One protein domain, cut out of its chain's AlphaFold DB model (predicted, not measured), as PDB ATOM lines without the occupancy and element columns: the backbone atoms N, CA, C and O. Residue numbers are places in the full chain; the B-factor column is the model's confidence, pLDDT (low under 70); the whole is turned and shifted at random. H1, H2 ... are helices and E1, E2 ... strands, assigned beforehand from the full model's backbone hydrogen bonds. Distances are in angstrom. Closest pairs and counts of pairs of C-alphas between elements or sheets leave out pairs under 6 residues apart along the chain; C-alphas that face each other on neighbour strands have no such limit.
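This is residues 293 to 380 and 451 to 493 of the 1150 residues of the protein "LamG domain-containing protein" of Candidatus Moranbacteria bacterium (UniProt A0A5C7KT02). Two strongly twisted sheets pack face to face as a sandwich, E1, E4, E8, E6 and E7 in one and E2, E3, E9 and E5 in the other, and the helix H1 lies over E5 on the outside of the smaller sheet. The first stretch, residues 293 to 312, has no named element and is tied to the edge strand E1 by a short pairing. The printed part has 131 residues, with nine named strands in order E1 to E9, then H1; both sheets are antiparallel, in the orders E1, E4, E8, E6, E7 and E2, E3, E9, E5. The class is mostly strand. The whole is compact and rounded, with a radius of gyration of the C-alphas of 14.2 A and spans of 36 by 34 by 31 A.

In the larger sheet, E1, residues 313 to 316, is antiparallel to E4, residues 338 to 341, with N 316 and O 338 2.8 A apart. E8, residues 453 to 456, follows across the sheet, with N 456 and O 339 2.8 A apart. E6, residues 366 to 374, comes next, with N 455 and O 371 2.8 A apart. E6 forms a hairpin with the edge strand E7, residues 377 to 380, with N 377 and O 374 2.8 A apart. In the other sheet, E2, residues 320 to 323, and E3, residues 328 to 333, form a hairpin, with N 331 and O 320 2.8 A apart. E9, residues 467 to 476, is the antiparallel neighbour of E3, with N 470 and O 330 2.9 A apart. E5, residues 348 to 357, is the edge strand beside E9, with N 352 and O 474 2.8 A apart. The parts of the sandwich that face each other are 9.5 A centre to centre, their best planes 20 degrees apart. The closest C-alphas of E6 and E9 are those of Tyr 367 and Val 467, 7.0 A apart. H1, residues 482 to 492, is on the smaller sheet at a height over the sheet of 10.5 A, and every O i to N i+4 pair in it is within hydrogen-bond range.

E1 begins at C-alpha 313 (217.472, 180.029, 214.245). E5 is 27.5 A from first to last C-alpha and bends by 56 degrees at residue 354; E9 is 24.9 A and bends by 63 degrees at residue 472. E6, 19.8 A, bends by 91 degrees at residue 369. H1, 15.3 A, ends at C-alpha 492 (235.530, 189.752, 215.253).

The C-alphas of Thr 308 and Asn 362 are the two farthest apart, 41.4 A. Residues 381 to 450 are not printed, and C-alphas 380 and 451 are 11.2 A apart across the cut. Of the links that are printed whole, none is long. Mean pLDDT of the printed part is 77.9; 38 residues are under 70, among them residues 480 to 493.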
ATOM      1  N   TRP A 293     225.260 183.447 212.390       88.00
ATOM      2  CA  TRP A 293     224.292 184.124 213.235       88.00
ATOM      3  C   TRP A 293     225.030 185.198 214.024       88.00
ATOM      4  O   TRP A 293     225.696 184.897 215.014       88.00
ATOM      5  N   GLN A 294     224.922 186.443 213.558       80.56
ATOM      6  CA  GLN A 294     225.508 187.608 214.229       80.56
ATOM      7  C   GLN A 294     224.907 187.831 215.617       80.56
ATOM      8  O   GLN A 294     225.603 188.264 216.513       80.56
ATOM      9  N   LEU A 295     223.621 187.502 215.799       85.44
ATOM     10  CA  LEU A 295     222.855 187.798 217.017       85.44
ATOM     11  C   LEU A 295     222.660 189.315 217.279       85.44
ATOM     12  O   LEU A 295     222.317 189.737 218.385       85.44
ATOM     13  N   ASP A 296     222.761 190.108 216.209       79.31
ATOM     14  CA  ASP A 296     222.450 191.542 216.135       79.31
ATOM     15  C   ASP A 296     220.938 191.865 216.069       79.31
ATOM     16  O   ASP A 296     220.568 193.034 216.185       79.31
ATOM     17  N   ASP A 297     220.044 190.877 215.883       82.38
ATOM     18  CA  ASP A 297     218.609 191.102 215.595       82.38
ATOM     19  C   ASP A 297     217.888 191.963 216.659       82.38
ATOM     20  O   ASP A 297     216.896 192.641 216.368       82.38
ATOM     21  N   GLY A 298     218.376 191.940 217.907       73.56
ATOM     22  CA  GLY A 298     218.033 192.878 218.985       73.56
ATOM     23  C   GLY A 298     216.604 192.794 219.540       73.56
ATOM     24  O   GLY A 298     216.307 193.393 220.576       73.56
ATOM     25  N   SER A 299     215.701 192.069 218.876       81.00
ATOM     26  CA  SER A 299     214.305 191.885 219.277       81.00
ATOM     27  C   SER A 299     213.665 190.671 218.588       81.00
ATOM     28  O   SER A 299     214.150 190.180 217.574       81.00
ATOM     29  N   GLY A 300     212.536 190.193 219.121       86.94
ATOM     30  CA  GLY A 300     211.810 189.050 218.558       86.94
ATOM     31  C   GLY A 300     212.385 187.690 218.966       86.94
ATOM     32  O   GLY A 300     213.148 187.589 219.924       86.94
ATOM     33  N   THR A 301     211.965 186.632 218.267       89.12
ATOM     34  CA  THR A 301     212.263 185.222 218.603       89.12
ATOM     35  C   THR A 301     213.053 184.493 217.509       89.12
ATOM     36  O   THR A 301     213.036 183.264 217.453       89.12
ATOM     37  N   SER A 302     213.721 185.237 216.627       86.25
ATOM     38  CA  SER A 302     214.489 184.699 215.501       86.25
ATOM     39  C   SER A 302     215.913 185.243 215.540       86.25
ATOM     40  O   SER A 302     216.091 186.438 215.729       86.25
ATOM     41  N   ALA A 303     216.897 184.374 215.335       85.25
ATOM     42  CA  ALA A 303     218.293 184.727 215.105       85.25
ATOM     43  C   ALA A 303     218.593 184.554 213.616       85.25
ATOM     44  O   ALA A 303     218.579 183.420 213.120       85.25
ATOM     45  N   THR A 304     218.826 185.639 212.885       82.06
ATOM     46  CA  THR A 304     218.987 185.575 211.424       82.06
ATOM     47  C   THR A 304     220.284 184.855 211.031       82.06
ATOM     48  O   THR A 304     221.335 185.093 211.620       82.06
ATOM     49  N   ASP A 305     220.217 183.959 210.036       77.56
ATOM     50  CA  ASP A 305     221.416 183.448 209.352       77.56
ATOM     51  C   ASP A 305     221.819 184.457 208.268       77.56
ATOM     52  O   ASP A 305     221.238 184.479 207.184       77.56
ATOM     53  N   SER A 306     222.805 185.294 208.582       67.62
ATOM     54  CA  SER A 306     223.426 186.282 207.693       67.62
ATOM     55  C   SER A 306     224.277 185.654 206.580       67.62
ATOM     56  O   SER A 306     224.796 186.375 205.727       67.62
ATOM     57  N   SER A 307     224.448 184.325 206.547       61.56
ATOM     58  CA  SER A 307     225.028 183.647 205.384       61.56
ATOM     59  C   SER A 307     223.984 183.436 204.281       61.56
ATOM     60  O   SER A 307     222.777 183.396 204.515       61.56
ATOM     61  N   THR A 308     224.442 183.170 203.058       53.28
ATOM     62  CA  THR A 308     223.582 182.863 201.897       53.28
ATOM     63  C   THR A 308     222.790 181.547 202.012       53.28
ATOM     64  O   THR A 308     222.143 181.137 201.051       53.28
ATOM     65  N   ASN A 309     222.827 180.872 203.168       61.25
ATOM     66  CA  ASN A 309     222.244 179.551 203.394       61.25
ATOM     67  C   ASN A 309     220.886 179.568 204.139       61.25
ATOM     68  O   ASN A 309     220.264 178.509 204.222       61.25
ATOM     69  N   GLY A 310     220.435 180.700 204.701       66.00
ATOM     70  CA  GLY A 310     219.060 180.892 205.210       66.00
ATOM     71  C   GLY A 310     218.614 180.048 206.420       66.00
ATOM     72  O   GLY A 310     217.422 179.816 206.602       66.00
ATOM     73  N   ASN A 311     219.534 179.571 207.260       77.25
ATOM     74  CA  ASN A 311     219.282 178.693 208.415       77.25
ATOM     75  C   ASN A 311     218.905 179.480 209.683       77.25
ATOM     76  O   ASN A 311     219.434 179.207 210.764       77.25
ATOM     77  N   THR A 312     218.027 180.479 209.550       84.50
ATOM     78  CA  THR A 312     217.550 181.328 210.655       84.50
ATOM     79  C   THR A 312     217.128 180.473 211.850       84.50
ATOM     80  O   THR A 312     216.311 179.559 211.723       84.50
ATOM     81  N   GLY A 313     217.731 180.745 213.005       87.06
ATOM     82  CA  GLY A 313     217.472 180.029 214.245       87.06
ATOM     83  C   GLY A 313     216.242 180.566 214.969       87.06
ATOM     84  O   GLY A 313     215.944 181.754 214.893       87.06
ATOM     85  N   THR A 314     215.561 179.708 215.721       92.19
ATOM     86  CA  THR A 314     214.438 180.102 216.590       92.19
ATOM     87  C   THR A 314     214.902 180.155 218.038       92.19
ATOM     88  O   THR A 314     215.435 179.161 218.528       92.19
ATOM     89  N   LEU A 315     214.683 181.282 218.722       92.75
ATOM     90  CA  LEU A 315     214.872 181.426 220.169       92.75
ATOM     91  C   LEU A 315     213.701 180.746 220.893       92.75
ATOM     92  O   LEU A 315     212.541 181.082 220.656       92.75
ATOM     93  N   ASN A 316     214.004 179.814 221.796       91.31
ATOM     94  CA  ASN A 316     213.021 179.021 222.529       91.31
ATOM     95  C   ASN A 316     213.169 179.208 224.049       91.31
ATOM     96  O   ASN A 316     214.283 179.318 224.554       91.31
ATOM     97  N   ASN A 317     212.038 179.140 224.757       89.88
ATOM     98  CA  ASN A 317     211.853 179.200 226.218       89.88
ATOM     99  C   ASN A 317     212.073 180.562 226.905       89.88
ATOM    100  O   ASN A 317     211.247 180.914 227.747       89.88
ATOM    101  N   GLY A 318     213.034 181.384 226.481       84.44
ATOM    102  CA  GLY A 318     213.141 182.760 226.987       84.44
ATOM    103  C   GLY A 318     214.432 183.571 226.787       84.44
ATOM    104  O   GLY A 318     214.500 184.627 227.426       84.44
ATOM    105  N   PRO A 319     215.422 183.195 225.946       92.06
ATOM    106  CA  PRO A 319     216.711 183.875 225.945       92.06
ATOM    107  C   PRO A 319     216.579 185.316 225.447       92.06
ATOM    108  O   PRO A 319     215.730 185.633 224.609       92.06
ATOM    109  N   THR A 320     217.420 186.203 225.977       92.56
ATOM    110  CA  THR A 320     217.204 187.654 225.867       92.56
ATOM    111  C   THR A 320     218.281 188.358 225.056       92.56
ATOM    112  O   THR A 320     219.472 188.098 225.208       92.56
ATOM    113  N   TRP A 321     217.857 189.294 224.207       89.69
ATOM    114  CA  TRP A 321     218.764 190.160 223.458       89.69
ATOM    115  C   TRP A 321     219.504 191.113 224.400       89.69
ATOM    116  O   TRP A 321     218.912 191.734 225.286       89.69
ATOM    117  N   THR A 322     220.813 191.224 224.211       89.50
ATOM    118  CA  THR A 322     221.721 191.965 225.088       89.50
ATOM    119  C   THR A 322     222.840 192.617 224.272       89.50
ATOM    120  O   THR A 322     222.961 192.370 223.078       89.50
ATOM    121  N   THR A 323     223.674 193.458 224.888       81.56
ATOM    122  CA  THR A 323     224.906 193.938 224.235       81.56
ATOM    123  C   THR A 323     225.927 192.805 224.157       81.56
ATOM    124  O   THR A 323     226.183 192.133 225.171       81.56
ATOM    125  N   GLY A 324     226.491 192.619 222.966       75.00
ATOM    126  CA  GLY A 324     227.425 191.553 222.642       75.00
ATOM    127  C   GLY A 324     228.889 191.855 222.900       75.00
ATOM    128  O   GLY A 324     229.263 192.715 223.704       75.00
ATOM    129  N   GLN A 325     229.705 191.072 222.211       73.06
ATOM    130  CA  GLN A 325     231.100 191.323 221.910       73.06
ATOM    131  C   GLN A 325     231.155 192.227 220.668       73.06
ATOM    132  O   GLN A 325     231.758 193.290 220.743       73.06
ATOM    133  N   ILE A 326     230.424 191.928 219.589       60.19
ATOM    134  CA  ILE A 326     230.138 192.882 218.504       60.19
ATOM    135  C   ILE A 326     228.635 193.149 218.452       60.19
ATOM    136  O   ILE A 326     227.853 192.251 218.204       60.19
ATOM    137  N   GLY A 327     228.229 194.407 218.654       72.88
ATOM    138  CA  GLY A 327     226.829 194.809 218.493       72.88
ATOM    139  C   GLY A 327     225.884 194.157 219.511       72.88
ATOM    140  O   GLY A 327     225.965 194.442 220.716       72.88
ATOM    141  N   GLY A 328     224.943 193.357 219.013       76.62
ATOM    142  CA  GLY A 328     224.013 192.548 219.803       76.62
ATOM    143  C   GLY A 328     224.596 191.207 220.257       76.62
ATOM    144  O   GLY A 328     225.707 190.839 219.924       76.62
ATOM    145  N   ALA A 329     223.852 190.491 221.091       88.88
ATOM    146  CA  ALA A 329     224.102 189.104 221.471       88.88
ATOM    147  C   ALA A 329     222.843 188.515 222.111       88.88
ATOM    148  O   ALA A 329     221.890 189.240 222.420       88.88
ATOM    149  N   VAL A 330     222.875 187.215 222.404       95.44
ATOM    150  CA  VAL A 330     221.827 186.535 223.175       95.44
ATOM    151  C   VAL A 330     222.382 186.036 224.511       95.44
ATOM    152  O   VAL A 330     223.410 185.359 224.552       95.44
ATOM    153  N   ASP A 331     221.700 186.383 225.606       94.69
ATOM    154  CA  ASP A 331     221.955 185.917 226.976       94.69
ATOM    155  C   ASP A 331     221.029 184.739 227.319       94.69
ATOM    156  O   ASP A 331     219.831 184.796 227.026       94.69
ATOM    157  N   PHE A 332     221.585 183.694 227.939       94.38
ATOM    158  CA  PHE A 332     220.904 182.438 228.272       94.38
ATOM    159  C   PHE A 332     220.913 182.221 229.793       94.38
ATOM    160  O   PHE A 332     221.959 182.328 230.444       94.38
ATOM    161  N   ASP A 333     219.760 181.885 230.369       90.44
ATOM    162  CA  ASP A 333     219.527 181.908 231.820       90.44
ATOM    163  C   ASP A 333     220.105 180.711 232.609       90.44
ATOM    164  O   ASP A 333     220.233 180.777 233.835       90.44
ATOM    165  N   GLY A 334     220.479 179.619 231.933       87.25
ATOM    166  CA  GLY A 334     220.915 178.367 232.567       87.25
ATOM    167  C   GLY A 334     219.800 177.359 232.877       87.25
ATOM    168  O   GLY A 334     220.089 176.306 233.460       87.25
ATOM    169  N   SER A 335     218.554 177.629 232.482       86.88
ATOM    170  CA  SER A 335     217.379 176.772 232.675       86.88
ATOM    171  C   SER A 335     217.022 175.994 231.412       86.88
ATOM    172  O   SER A 335     217.316 174.806 231.338       86.88
ATOM    173  N   ASP A 336     216.368 176.582 230.421       86.31
ATOM    174  CA  ASP A 336     215.928 175.858 229.215       86.31
ATOM    175  C   ASP A 336     215.990 176.680 227.921       86.31
ATOM    176  O   ASP A 336     215.643 176.175 226.847       86.31
ATOM    177  N   ASP A 337     216.537 177.890 228.009       91.31
ATOM    178  CA  ASP A 337     216.907 178.738 226.884       91.31
ATOM    179  C   ASP A 337     217.739 177.999 225.826       91.31
ATOM    180  O   ASP A 337     218.764 177.374 226.115       91.31
ATOM    181  N   ASN A 338     217.323 178.114 224.564       90.81
ATOM    182  CA  ASN A 338     218.124 177.667 223.428       90.81
ATOM    183  C   ASN A 338     217.802 178.441 222.148       90.81
ATOM    184  O   ASN A 338     216.730 179.029 222.011       90.81
ATOM    185  N   ILE A 339     218.715 178.360 221.182       91.56
ATOM    186  CA  ILE A 339     218.434 178.660 219.779       91.56
ATOM    187  C   ILE A 339     218.492 177.341 219.010       91.56
ATOM    188  O   ILE A 339     219.474 176.604 219.113       91.56
ATOM    189  N   SER A 340     217.451 177.011 218.250       87.69
ATOM    190  CA  SER A 340     217.401 175.804 217.412       87.69
ATOM    191  C   SER A 340     217.576 176.163 215.938       87.69
ATOM    192  O   SER A 340     216.837 177.020 215.452       87.69
ATOM    193  N   THR A 341     218.486 175.499 215.215       83.88
ATOM    194  CA  THR A 341     218.698 175.727 213.772       83.88
ATOM    195  C   THR A 341     218.524 174.442 212.959       83.88
ATOM    196  O   THR A 341     218.715 173.324 213.446       83.88
ATOM    197  N   SER A 342     218.161 174.590 211.686       74.31
ATOM    198  CA  SER A 342     217.966 173.488 210.731       74.31
ATOM    199  C   SER A 342     219.273 172.918 210.158       74.31
ATOM    200  O   SER A 342     219.232 172.027 209.308       74.31
ATOM    201  N   LYS A 343     220.440 173.427 210.579       73.50
ATOM    202  CA  LYS A 343     221.701 173.183 209.876       73.50
ATOM    203  C   LYS A 343     222.282 171.792 210.147       73.50
ATOM    204  O   LYS A 343     222.549 171.414 211.289       73.50
ATOM    205  N   THR A 344     222.548 171.061 209.067       68.75
ATOM    206  CA  THR A 344     223.325 169.816 209.068       68.75
ATOM    207  C   THR A 344     224.825 170.107 208.958       68.75
ATOM    208  O   THR A 344     225.240 171.043 208.272       68.75
ATOM    209  N   MET A 345     225.655 169.291 209.610       66.62
ATOM    210  CA  MET A 345     227.117 169.386 209.540       66.62
ATOM    211  C   MET A 345     227.730 168.187 208.826       66.62
ATOM    212  O   MET A 345     227.375 167.033 209.088       66.62
ATOM    213  N   ALA A 346     228.686 168.472 207.948       65.88
ATOM    214  CA  ALA A 346     229.405 167.476 207.172       65.88
ATOM    215  C   ALA A 346     230.531 166.791 207.973       65.88
ATOM    216  O   ALA A 346     230.904 167.192 209.077       65.88
ATOM    217  N   ASN A 347     231.113 165.759 207.360       67.50
ATOM    218  CA  ASN A 347     232.259 165.007 207.880       67.50
ATOM    219  C   ASN A 347     233.533 165.859 208.084       67.50
ATOM    220  O   ASN A 347     234.466 165.415 208.750       67.50
ATOM    221  N   LEU A 348     233.576 167.069 207.529       72.06
ATOM    222  CA  LEU A 348     234.599 168.076 207.792       72.06
ATOM    223  C   LEU A 348     233.952 169.462 207.902       72.06
ATOM    224  O   LEU A 348     232.864 169.674 207.358       72.06
ATOM    225  N   GLY A 349     234.599 170.387 208.606       78.50
ATOM    226  CA  GLY A 349     234.071 171.727 208.836       78.50
ATOM    227  C   GLY A 349     234.798 172.509 209.928       78.50
ATOM    228  O   GLY A 349     235.829 172.084 210.454       78.50
ATOM    229  N   THR A 350     234.232 173.666 210.261       86.88
ATOM    230  CA  THR A 350     234.648 174.515 211.387       86.88
ATOM    231  C   THR A 350     233.414 175.108 212.061       86.88
ATOM    232  O   THR A 350     232.450 175.446 211.379       86.88
ATOM    233  N   VAL A 351     233.436 175.275 213.383       89.56
ATOM    234  CA  VAL A 351     232.514 176.159 214.117       89.56
ATOM    235  C   VAL A 351     233.312 177.246 214.815       89.56
ATOM    236  O   VAL A 351     234.427 176.982 215.262       89.56
ATOM    237  N   SER A 352     232.735 178.435 214.944       90.88
ATOM    238  CA  SER A 352     233.261 179.517 215.774       90.88
ATOM    239  C   SER A 352     232.131 180.187 216.544       90.88
ATOM    240  O   SER A 352     231.010 180.245 216.047       90.88
ATOM    241  N   ALA A 353     232.413 180.695 217.735       92.88
ATOM    242  CA  ALA A 353     231.504 181.566 218.475       92.88
ATOM    243  C   ALA A 353     232.295 182.445 219.443       92.88
ATOM    244  O   ALA A 353     233.292 181.996 220.018       92.88
ATOM    245  N   TRP A 354     231.805 183.656 219.686       90.44
ATOM    246  CA  TRP A 354     232.150 184.382 220.898       90.44
ATOM    247  C   TRP A 354     231.228 183.929 222.028       90.44
ATOM    248  O   TRP A 354     230.019 183.770 221.853       90.44
ATOM    249  N   VAL A 355     231.813 183.661 223.193       92.06
ATOM    250  CA  VAL A 355     231.103 183.120 224.358       92.06
ATOM    251  C   VAL A 355     231.517 183.862 225.625       92.06
ATOM    252  O   VAL A 355     232.689 184.196 225.789       92.06
ATOM    253  N   ASN A 356     230.582 184.098 226.545       90.19
ATOM    254  CA  ASN A 356     230.867 184.734 227.835       90.19
ATOM    255  C   ASN A 356     230.001 184.108 228.927       90.19
ATOM    256  O   ASN A 356     228.805 184.379 229.009       90.19
ATOM    257  N   THR A 357     230.589 183.225 229.741       87.69
ATOM    258  CA  THR A 357     229.835 182.450 230.736       87.69
ATOM    259  C   THR A 357     229.923 183.030 232.142       87.69
ATOM    260  O   THR A 357     230.985 183.417 232.632       87.69
ATOM    261  N   THR A 358     228.789 183.008 232.837       85.44
ATOM    262  CA  THR A 358     228.686 183.337 234.264       85.44
ATOM    263  C   THR A 358     228.848 182.105 235.169       85.44
ATOM    264  O   THR A 358     228.811 182.237 236.394       85.44
ATOM    265  N   ALA A 359     229.073 180.913 234.595       79.44
ATOM    266  CA  ALA A 359     229.225 179.653 235.321       79.44
ATOM    267  C   ALA A 359     230.362 179.696 236.358       79.44
ATOM    268  O   ALA A 359     231.488 180.110 236.077       79.44
ATOM    269  N   THR A 360     230.080 179.222 237.573       71.69
ATOM    270  CA  THR A 360     231.032 179.236 238.688       71.69
ATOM    271  C   THR A 360     231.974 178.030 238.671       71.69
ATOM    272  O   THR A 360     231.605 176.913 238.291       71.69
ATOM    273  N   ILE A 361     233.215 178.252 239.111       63.69
ATOM    274  CA  ILE A 361     234.244 177.210 239.192       63.69
ATOM    275  C   ILE A 361     233.916 176.191 240.292       63.69
ATOM    276  O   ILE A 361     233.313 176.531 241.310       63.69
ATOM    277  N   ASN A 362     234.326 174.937 240.076       61.09
ATOM    278  CA  ASN A 362     234.036 173.751 240.901       61.09
ATOM    279  C   ASN A 362     232.604 173.198 240.799       61.09
ATOM    280  O   ASN A 362     232.277 172.211 241.462       61.09
ATOM    281  N   SER A 363     231.758 173.760 239.934       62.34
ATOM    282  CA  SER A 363     230.524 173.092 239.515       62.34
ATOM    283  C   SER A 363     230.869 171.764 238.822       62.34
ATOM    284  O   SER A 363     231.612 171.733 237.849       62.34
ATOM    285  N   SER A 364     230.336 170.634 239.302       67.44
ATOM    286  CA  SER A 364     230.543 169.312 238.667       67.44
ATOM    287  C   SER A 364     229.639 169.121 237.436       67.44
ATOM    288  O   SER A 364     228.999 168.084 237.271       67.44
ATOM    289  N   ALA A 365     229.524 170.171 236.624       74.75
ATOM    290  CA  ALA A 365     228.539 170.335 235.567       74.75
ATOM    291  C   ALA A 365     229.203 170.645 234.215       74.75
ATOM    292  O   ALA A 365     230.367 171.049 234.132       74.75
ATOM    293  N   SER A 366     228.420 170.457 233.155       80.75
ATOM    294  CA  SER A 366     228.767 170.815 231.783       80.75
ATOM    295  C   SER A 366     227.798 171.883 231.281       80.75
ATOM    296  O   SER A 366     226.589 171.729 231.434       80.75
ATOM    297  N   TYR A 367     228.332 172.915 230.637       86.56
ATOM    298  CA  TYR A 367     227.591 174.022 230.038       86.56
ATOM    299  C   TYR A 367     227.890 174.015 228.532       86.56
ATOM    300  O   TYR A 367     229.058 174.040 228.139       86.56
ATOM    301  N   TYR A 368     226.867 173.905 227.681       88.12
ATOM    302  CA  TYR A 368     227.033 173.675 226.237       88.12
ATOM    303  C   TYR A 368     226.672 174.926 225.430       88.12
ATOM    304  O   TYR A 368     225.496 175.192 225.208       88.12
ATOM    305  N   ALA A 369     227.686 175.662 224.969       89.38
ATOM    306  CA  ALA A 369     227.505 176.831 224.109       89.38
ATOM    307  C   ALA A 369     226.914 176.423 222.750       89.38
ATOM    308  O   ALA A 369     225.872 176.935 222.347       89.38
ATOM    309  N   LEU A 370     227.539 175.442 222.087       90.50
ATOM    310  CA  LEU A 370     227.066 174.842 220.836       90.50
ATOM    311  C   LEU A 370     226.925 173.325 221.017       90.50
ATOM    312  O   LEU A 370     227.822 172.685 221.573       90.50
ATOM    313  N   TYR A 371     225.839 172.740 220.512       86.75
ATOM    314  CA  TYR A 371     225.534 171.309 220.593       86.75
ATOM    315  C   TYR A 371     224.950 170.789 219.274       86.75
ATOM    316  O   TYR A 371     224.078 171.426 218.694       86.75
ATOM    317  N   ALA A 372     225.378 169.615 218.802       81.81
ATOM    318  CA  ALA A 372     224.818 168.978 217.604       81.81
ATOM    319  C   ALA A 372     224.713 167.450 217.744       81.81
ATOM    320  O   ALA A 372     225.471 166.827 218.492       81.81
ATOM    321  N   THR A 373     223.765 166.826 217.030       76.44
ATOM    322  CA  THR A 373     223.486 165.374 217.142       76.44
ATOM    323  C   THR A 373     223.171 164.681 215.820       76.44
ATOM    324  O   THR A 373     222.613 165.279 214.903       76.44
ATOM    325  N   ALA A 374     223.479 163.383 215.755       68.25
ATOM    326  CA  ALA A 374     222.903 162.439 214.795       68.25
ATOM    327  C   ALA A 374     223.003 161.004 215.330       68.25
ATOM    328  O   ALA A 374     224.070 160.584 215.762       68.25
ATOM    329  N   SER A 375     221.911 160.236 215.271       69.06
ATOM    330  CA  SER A 375     221.905 158.766 215.428       69.06
ATOM    331  C   SER A 375     222.690 158.200 216.631       69.06
ATOM    332  O   SER A 375     223.356 157.171 216.517       69.06
ATOM    333  N   GLY A 376     222.615 158.870 217.788       66.31
ATOM    334  CA  GLY A 376     223.310 158.486 219.029       66.31
ATOM    335  C   GLY A 376     224.723 159.065 219.199       66.31
ATOM    336  O   GLY A 376     225.321 158.908 220.260       66.31
ATOM    337  N   ASN A 377     225.234 159.786 218.202       73.62
ATOM    338  CA  ASN A 377     226.443 160.594 218.314       73.62
ATOM    339  C   ASN A 377     226.104 162.028 218.768       73.62
ATOM    340  O   ASN A 377     225.045 162.568 218.432       73.62
ATOM    341  N   SER A 378     227.014 162.667 219.507       76.19
ATOM    342  CA  SER A 378     226.908 164.072 219.940       76.19
ATOM    343  C   SER A 378     228.215 164.837 219.739       76.19
ATOM    344  O   SER A 378     229.300 164.288 219.928       76.19
ATOM    345  N   PHE A 379     228.083 166.119 219.425       82.50
ATOM    346  CA  PHE A 379     229.135 167.122 219.267       82.50
ATOM    347  C   PHE A 379     228.831 168.276 220.224       82.50
ATOM    348  O   PHE A 379     227.672 168.681 220.320       82.50
ATOM    349  N   PHE A 380     229.827 168.798 220.940       82.69
ATOM    350  CA  PHE A 380     229.640 169.973 221.794       82.69
ATOM    351  C   PHE A 380     230.902 170.819 221.964       82.69
ATOM    352  O   PHE A 380     231.997 170.297 222.169       82.69
ATOM    353  N   PHE A 451     226.444 165.347 211.353       67.56
ATOM    354  CA  PHE A 451     225.420 165.707 212.347       67.56
ATOM    355  C   PHE A 451     224.188 166.335 211.679       67.56
ATOM    356  O   PHE A 451     224.308 167.038 210.677       67.56
ATOM    357  N   ASN A 452     222.996 166.097 212.230       59.62
ATOM    358  CA  ASN A 452     221.721 166.361 211.551       59.62
ATOM    359  C   ASN A 452     221.028 167.662 211.990       59.62
ATOM    360  O   ASN A 452     220.122 168.120 211.306       59.62
ATOM    361  N   SER A 453     221.397 168.216 213.143       68.94
ATOM    362  CA  SER A 453     220.874 169.489 213.655       68.94
ATOM    363  C   SER A 453     221.845 170.087 214.665       68.94
ATOM    364  O   SER A 453     222.552 169.336 215.353       68.94
ATOM    365  N   MET A 454     221.851 171.416 214.769       78.81
ATOM    366  CA  MET A 454     222.593 172.169 215.776       78.81
ATOM    367  C   MET A 454     221.641 173.008 216.636       78.81
ATOM    368  O   MET A 454     220.622 173.517 216.171       78.81
ATOM    369  N   SER A 455     221.994 173.154 217.908       86.19
ATOM    370  CA  SER A 455     221.371 174.082 218.838       86.19
ATOM    371  C   SER A 455     222.447 174.854 219.595       86.19
ATOM    372  O   SER A 455     223.517 174.317 219.898       86.19
ATOM    373  N   PHE A 456     222.167 176.120 219.878       90.88
ATOM    374  CA  PHE A 456     222.967 176.960 220.758       90.88
ATOM    375  C   PHE A 456     222.281 177.004 222.126       90.88
ATOM    376  O   PHE A 456     221.052 177.013 222.203       90.88
ATOM    377  N   GLY A 457     223.054 177.022 223.204       86.25
ATOM    378  CA  GLY A 457     222.534 177.171 224.564       86.25
ATOM    379  C   GLY A 457     222.136 175.881 225.295       86.25
ATOM    380  O   GLY A 457     222.233 175.839 226.518       86.25
ATOM    381  N   MET A 458     221.743 174.792 224.618       80.44
ATOM    382  CA  MET A 458     221.426 173.535 225.322       80.44
ATOM    383  C   MET A 458     221.672 172.256 224.516       80.44
ATOM    384  O   MET A 458     221.738 172.253 223.288       80.44
ATOM    385  N   SER A 459     221.703 171.125 225.226       70.94
ATOM    386  CA  SER A 459     221.474 169.806 224.627       70.94
ATOM    387  C   SER A 459     219.997 169.422 224.672       70.94
ATOM    388  O   SER A 459     219.374 169.447 225.729       70.94
ATOM    389  N   THR A 460     219.471 168.948 223.540       61.91
ATOM    390  CA  THR A 460     218.070 168.514 223.361       61.91
ATOM    391  C   THR A 460     217.604 167.392 224.300       61.91
ATOM    392  O   THR A 460     216.413 167.103 224.348       61.91
ATOM    393  N   ASN A 461     218.518 166.727 225.019       58.53
ATOM    394  CA  ASN A 461     218.230 165.549 225.843       58.53
ATOM    395  C   ASN A 461     219.006 165.521 227.181       58.53
ATOM    396  O   ASN A 461     219.172 164.448 227.764       58.53
ATOM    397  N   SER A 462     219.535 166.647 227.686       61.44
ATOM    398  CA  SER A 462     220.296 166.630 228.949       61.44
ATOM    399  C   SER A 462     220.157 167.890 229.809       61.44
ATOM    400  O   SER A 462     219.681 168.928 229.366       61.44
ATOM    401  N   LEU A 463     220.607 167.788 231.065       67.12
ATOM    402  CA  LEU A 463     220.663 168.900 232.023       67.12
ATOM    403  C   LEU A 463     221.843 169.863 231.779       67.12
ATOM    404  O   LEU A 463     222.028 170.793 232.558       67.12
ATOM    405  N   ALA A 464     222.653 169.644 230.738       77.56
ATOM    406  CA  ALA A 464     223.728 170.554 230.361       77.56
ATOM    407  C   ALA A 464     223.156 171.739 229.569       77.56
ATOM    408  O   ALA A 464     222.735 171.598 228.416       77.56
ATOM    409  N   ARG A 465     223.124 172.892 230.237       86.38
ATOM    410  CA  ARG A 465     222.498 174.151 229.814       86.38
ATOM    411  C   ARG A 465     223.567 175.241 229.847       86.38
ATOM    412  O   ARG A 465     224.417 175.222 230.734       86.38
ATOM    413  N   TRP A 466     223.588 176.140 228.876       90.38
ATOM    414  CA  TRP A 466     224.482 177.294 228.856       90.38
ATOM    415  C   TRP A 466     223.968 178.369 229.806       90.38
ATOM    416  O   TRP A 466     222.762 178.538 229.946       90.38
ATOM    417  N   VAL A 467     224.885 179.089 230.451       89.75
ATOM    418  CA  VAL A 467     224.544 180.234 231.298       89.75
ATOM    419  C   VAL A 467     225.491 181.391 230.985       89.75
ATOM    420  O   VAL A 467     226.719 181.223 231.007       89.75
ATOM    421  N   GLY A 468     224.916 182.546 230.657       91.25
ATOM    422  CA  GLY A 468     225.610 183.669 230.031       91.25
ATOM    423  C   GLY A 468     225.403 183.725 228.514       91.25
ATOM    424  O   GLY A 468     224.479 183.129 227.964       91.25
ATOM    425  N   LYS A 469     226.284 184.443 227.818       93.62
ATOM    426  CA  LYS A 469     226.033 184.984 226.477       93.62
ATOM    427  C   LYS A 469     226.717 184.216 225.352       93.62
ATOM    428  O   LYS A 469     227.788 183.636 225.563       93.62
ATOM    429  N   LEU A 470     226.113 184.267 224.166       94.56
ATOM    430  CA  LEU A 470     226.684 183.845 222.884       94.56
ATOM    431  C   LEU A 470     226.543 184.971 221.857       94.56
ATOM    432  O   LEU A 470     225.569 185.725 221.900       94.56
ATOM    433  N   ASP A 471     227.511 185.054 220.950       89.06
ATOM    434  CA  ASP A 471     227.626 186.097 219.928       89.06
ATOM    435  C   ASP A 471     228.392 185.571 218.694       89.06
ATOM    436  O   ASP A 471     229.180 184.620 218.805       89.06
ATOM    437  N   GLU A 472     228.183 186.192 217.528       85.88
ATOM    438  CA  GLU A 472     229.049 186.076 216.344       85.88
ATOM    439  C   GLU A 472     229.280 184.622 215.859       85.88
ATOM    440  O   GLU A 472     230.362 184.235 215.392       85.88
ATOM    441  N   VAL A 473     228.244 183.786 215.985       91.69
ATOM    442  CA  VAL A 473     228.302 182.329 215.797       91.69
ATOM    443  C   VAL A 473     228.421 181.979 214.314       91.69
ATOM    444  O   VAL A 473     227.566 182.328 213.506       91.69
ATOM    445  N   ARG A 474     229.455 181.222 213.939       88.88
ATOM    446  CA  ARG A 474     229.759 180.829 212.554       88.88
ATOM    447  C   ARG A 474     229.930 179.326 212.401       88.88
ATOM    448  O   ARG A 474     230.428 178.638 213.291       88.88
ATOM    449  N   MET A 475     229.592 178.828 211.220       85.06
ATOM    450  CA  MET A 475     229.811 177.452 210.791       85.06
ATOM    451  C   MET A 475     230.349 177.431 209.361       85.06
ATOM    452  O   MET A 475     229.852 178.147 208.498       85.06
ATOM    453  N   TYR A 476     231.306 176.549 209.093       79.88
ATOM    454  CA  TYR A 476     231.932 176.352 207.790       79.88
ATOM    455  C   TYR A 476     231.836 174.899 207.336       79.88
ATOM    456  O   TYR A 476     232.043 173.977 208.125       79.88
ATOM    457  N   SER A 477     231.626 174.696 206.036       77.06
ATOM    458  CA  SER A 477     231.721 173.399 205.350       77.06
ATOM    459  C   SER A 477     233.163 173.000 204.997       77.06
ATOM    460  O   SER A 477     233.374 172.037 204.263       77.06
ATOM    461  N   ARG A 478     234.159 173.725 205.528       71.81
ATOM    462  CA  ARG A 478     235.594 173.441 205.402       71.81
ATOM    463  C   ARG A 478     236.336 173.616 206.728       71.81
ATOM    464  O   ARG A 478     235.869 174.314 207.629       71.81
ATOM    465  N   VAL A 479     237.523 173.025 206.809       73.06
ATOM    466  CA  VAL A 479     238.528 173.358 207.827       73.06
ATOM    467  C   VAL A 479     239.103 174.744 207.512       73.06
ATOM    468  O   VAL A 479     239.539 174.982 206.384       73.06
ATOM    469  N   LEU A 480     239.094 175.649 208.492       69.31
ATOM    470  CA  LEU A 480     239.883 176.885 208.452       69.31
ATOM    471  C   LEU A 480     241.343 176.594 208.834       69.31
ATOM    472  O   LEU A 480     241.607 175.776 209.721       69.31
ATOM    473  N   SER A 481     242.293 177.280 208.199       66.62
ATOM    474  CA  SER A 481     243.702 177.255 208.606       66.62
ATOM    475  C   SER A 481     243.914 177.991 209.937       66.62
ATOM    476  O   SER A 481     243.069 178.773 210.374       66.62
ATOM    477  N   ALA A 482     245.064 177.785 210.589       57.47
ATOM    478  CA  ALA A 482     245.392 178.515 211.817       57.47
ATOM    479  C   ALA A 482     245.401 180.043 211.606       57.47
ATOM    480  O   ALA A 482     244.893 180.773 212.454       57.47
ATOM    481  N   ASP A 483     245.892 180.515 210.456       46.31
ATOM    482  CA  ASP A 483     245.907 181.940 210.116       46.31
ATOM    483  C   ASP A 483     244.505 182.480 209.826       46.31
ATOM    484  O   ASP A 483     244.213 183.635 210.125       46.31
ATOM    485  N   GLU A 484     243.611 181.665 209.262       56.62
ATOM    486  CA  GLU A 484     242.210 182.045 209.062       56.62
ATOM    487  C   GLU A 484     241.464 182.127 210.396       56.62
ATOM    488  O   GLU A 484     240.737 183.090 210.620       56.62
ATOM    489  N   VAL A 485     241.703 181.198 211.328       60.31
ATOM    490  CA  VAL A 485     241.145 181.266 212.691       60.31
ATOM    491  C   VAL A 485     241.694 182.470 213.470       60.31
ATOM    492  O   VAL A 485     240.934 183.170 214.143       60.31
ATOM    493  N   ALA A 486     242.990 182.767 213.343       50.84
ATOM    494  CA  ALA A 486     243.609 183.942 213.957       50.84
ATOM    495  C   ALA A 486     243.102 185.260 213.343       50.84
ATOM    496  O   ALA A 486     242.867 186.228 214.068       50.84
ATOM    497  N   ASN A 487     242.875 185.307 212.025       47.78
ATOM    498  CA  ASN A 487     242.253 186.460 211.372       47.78
ATOM    499  C   ASN A 487     240.775 186.607 211.745       47.78
ATOM    500  O   ASN A 487     240.347 187.732 211.980       47.78
ATOM    501  N   LEU A 488     240.020 185.510 211.866       60.91
ATOM    502  CA  LEU A 488     238.627 185.538 212.313       60.91
ATOM    503  C   LEU A 488     238.520 186.124 213.721       60.91
ATOM    504  O   LEU A 488     237.768 187.071 213.925       60.91
ATOM    505  N   TYR A 489     239.350 185.660 214.657       62.81
ATOM    506  CA  TYR A 489     239.470 186.259 215.988       62.81
ATOM    507  C   TYR A 489     239.804 187.762 215.936       62.81
ATOM    508  O   TYR A 489     239.126 188.579 216.556       62.81
ATOM    509  N   ARG A 490     240.828 188.142 215.156       53.06
ATOM    510  CA  ARG A 490     241.294 189.534 215.028       53.06
ATOM    511  C   ARG A 490     240.236 190.471 214.433       53.06
ATOM    512  O   ARG A 490     240.210 191.644 214.790       53.06
ATOM    513  N   LEU A 491     239.410 189.975 213.514       49.22
ATOM    514  CA  LEU A 491     238.377 190.750 212.820       49.22
ATOM    515  C   LEU A 491     237.044 190.803 213.581       49.22
ATOM    516  O   LEU A 491     236.269 191.721 213.345       49.22
ATOM    517  N   THR A 492     236.799 189.866 214.504       54.53
ATOM    518  CA  THR A 492     235.530 189.752 215.253       54.53
ATOM    519  C   THR A 492     235.647 190.121 216.739       54.53
ATOM    520  O   THR A 492     234.692 189.979 217.493       54.53
ATOM    521  N   SER A 493     236.798 190.638 217.184       49.34
ATOM    522  CA  SER A 493     236.944 191.210 218.528       49.34
ATOM    523  C   SER A 493     236.626 192.716 218.530       49.34
ATOM    524  O   SER A 493     237.279 193.447 217.782       49.34
TER     525      SER A 493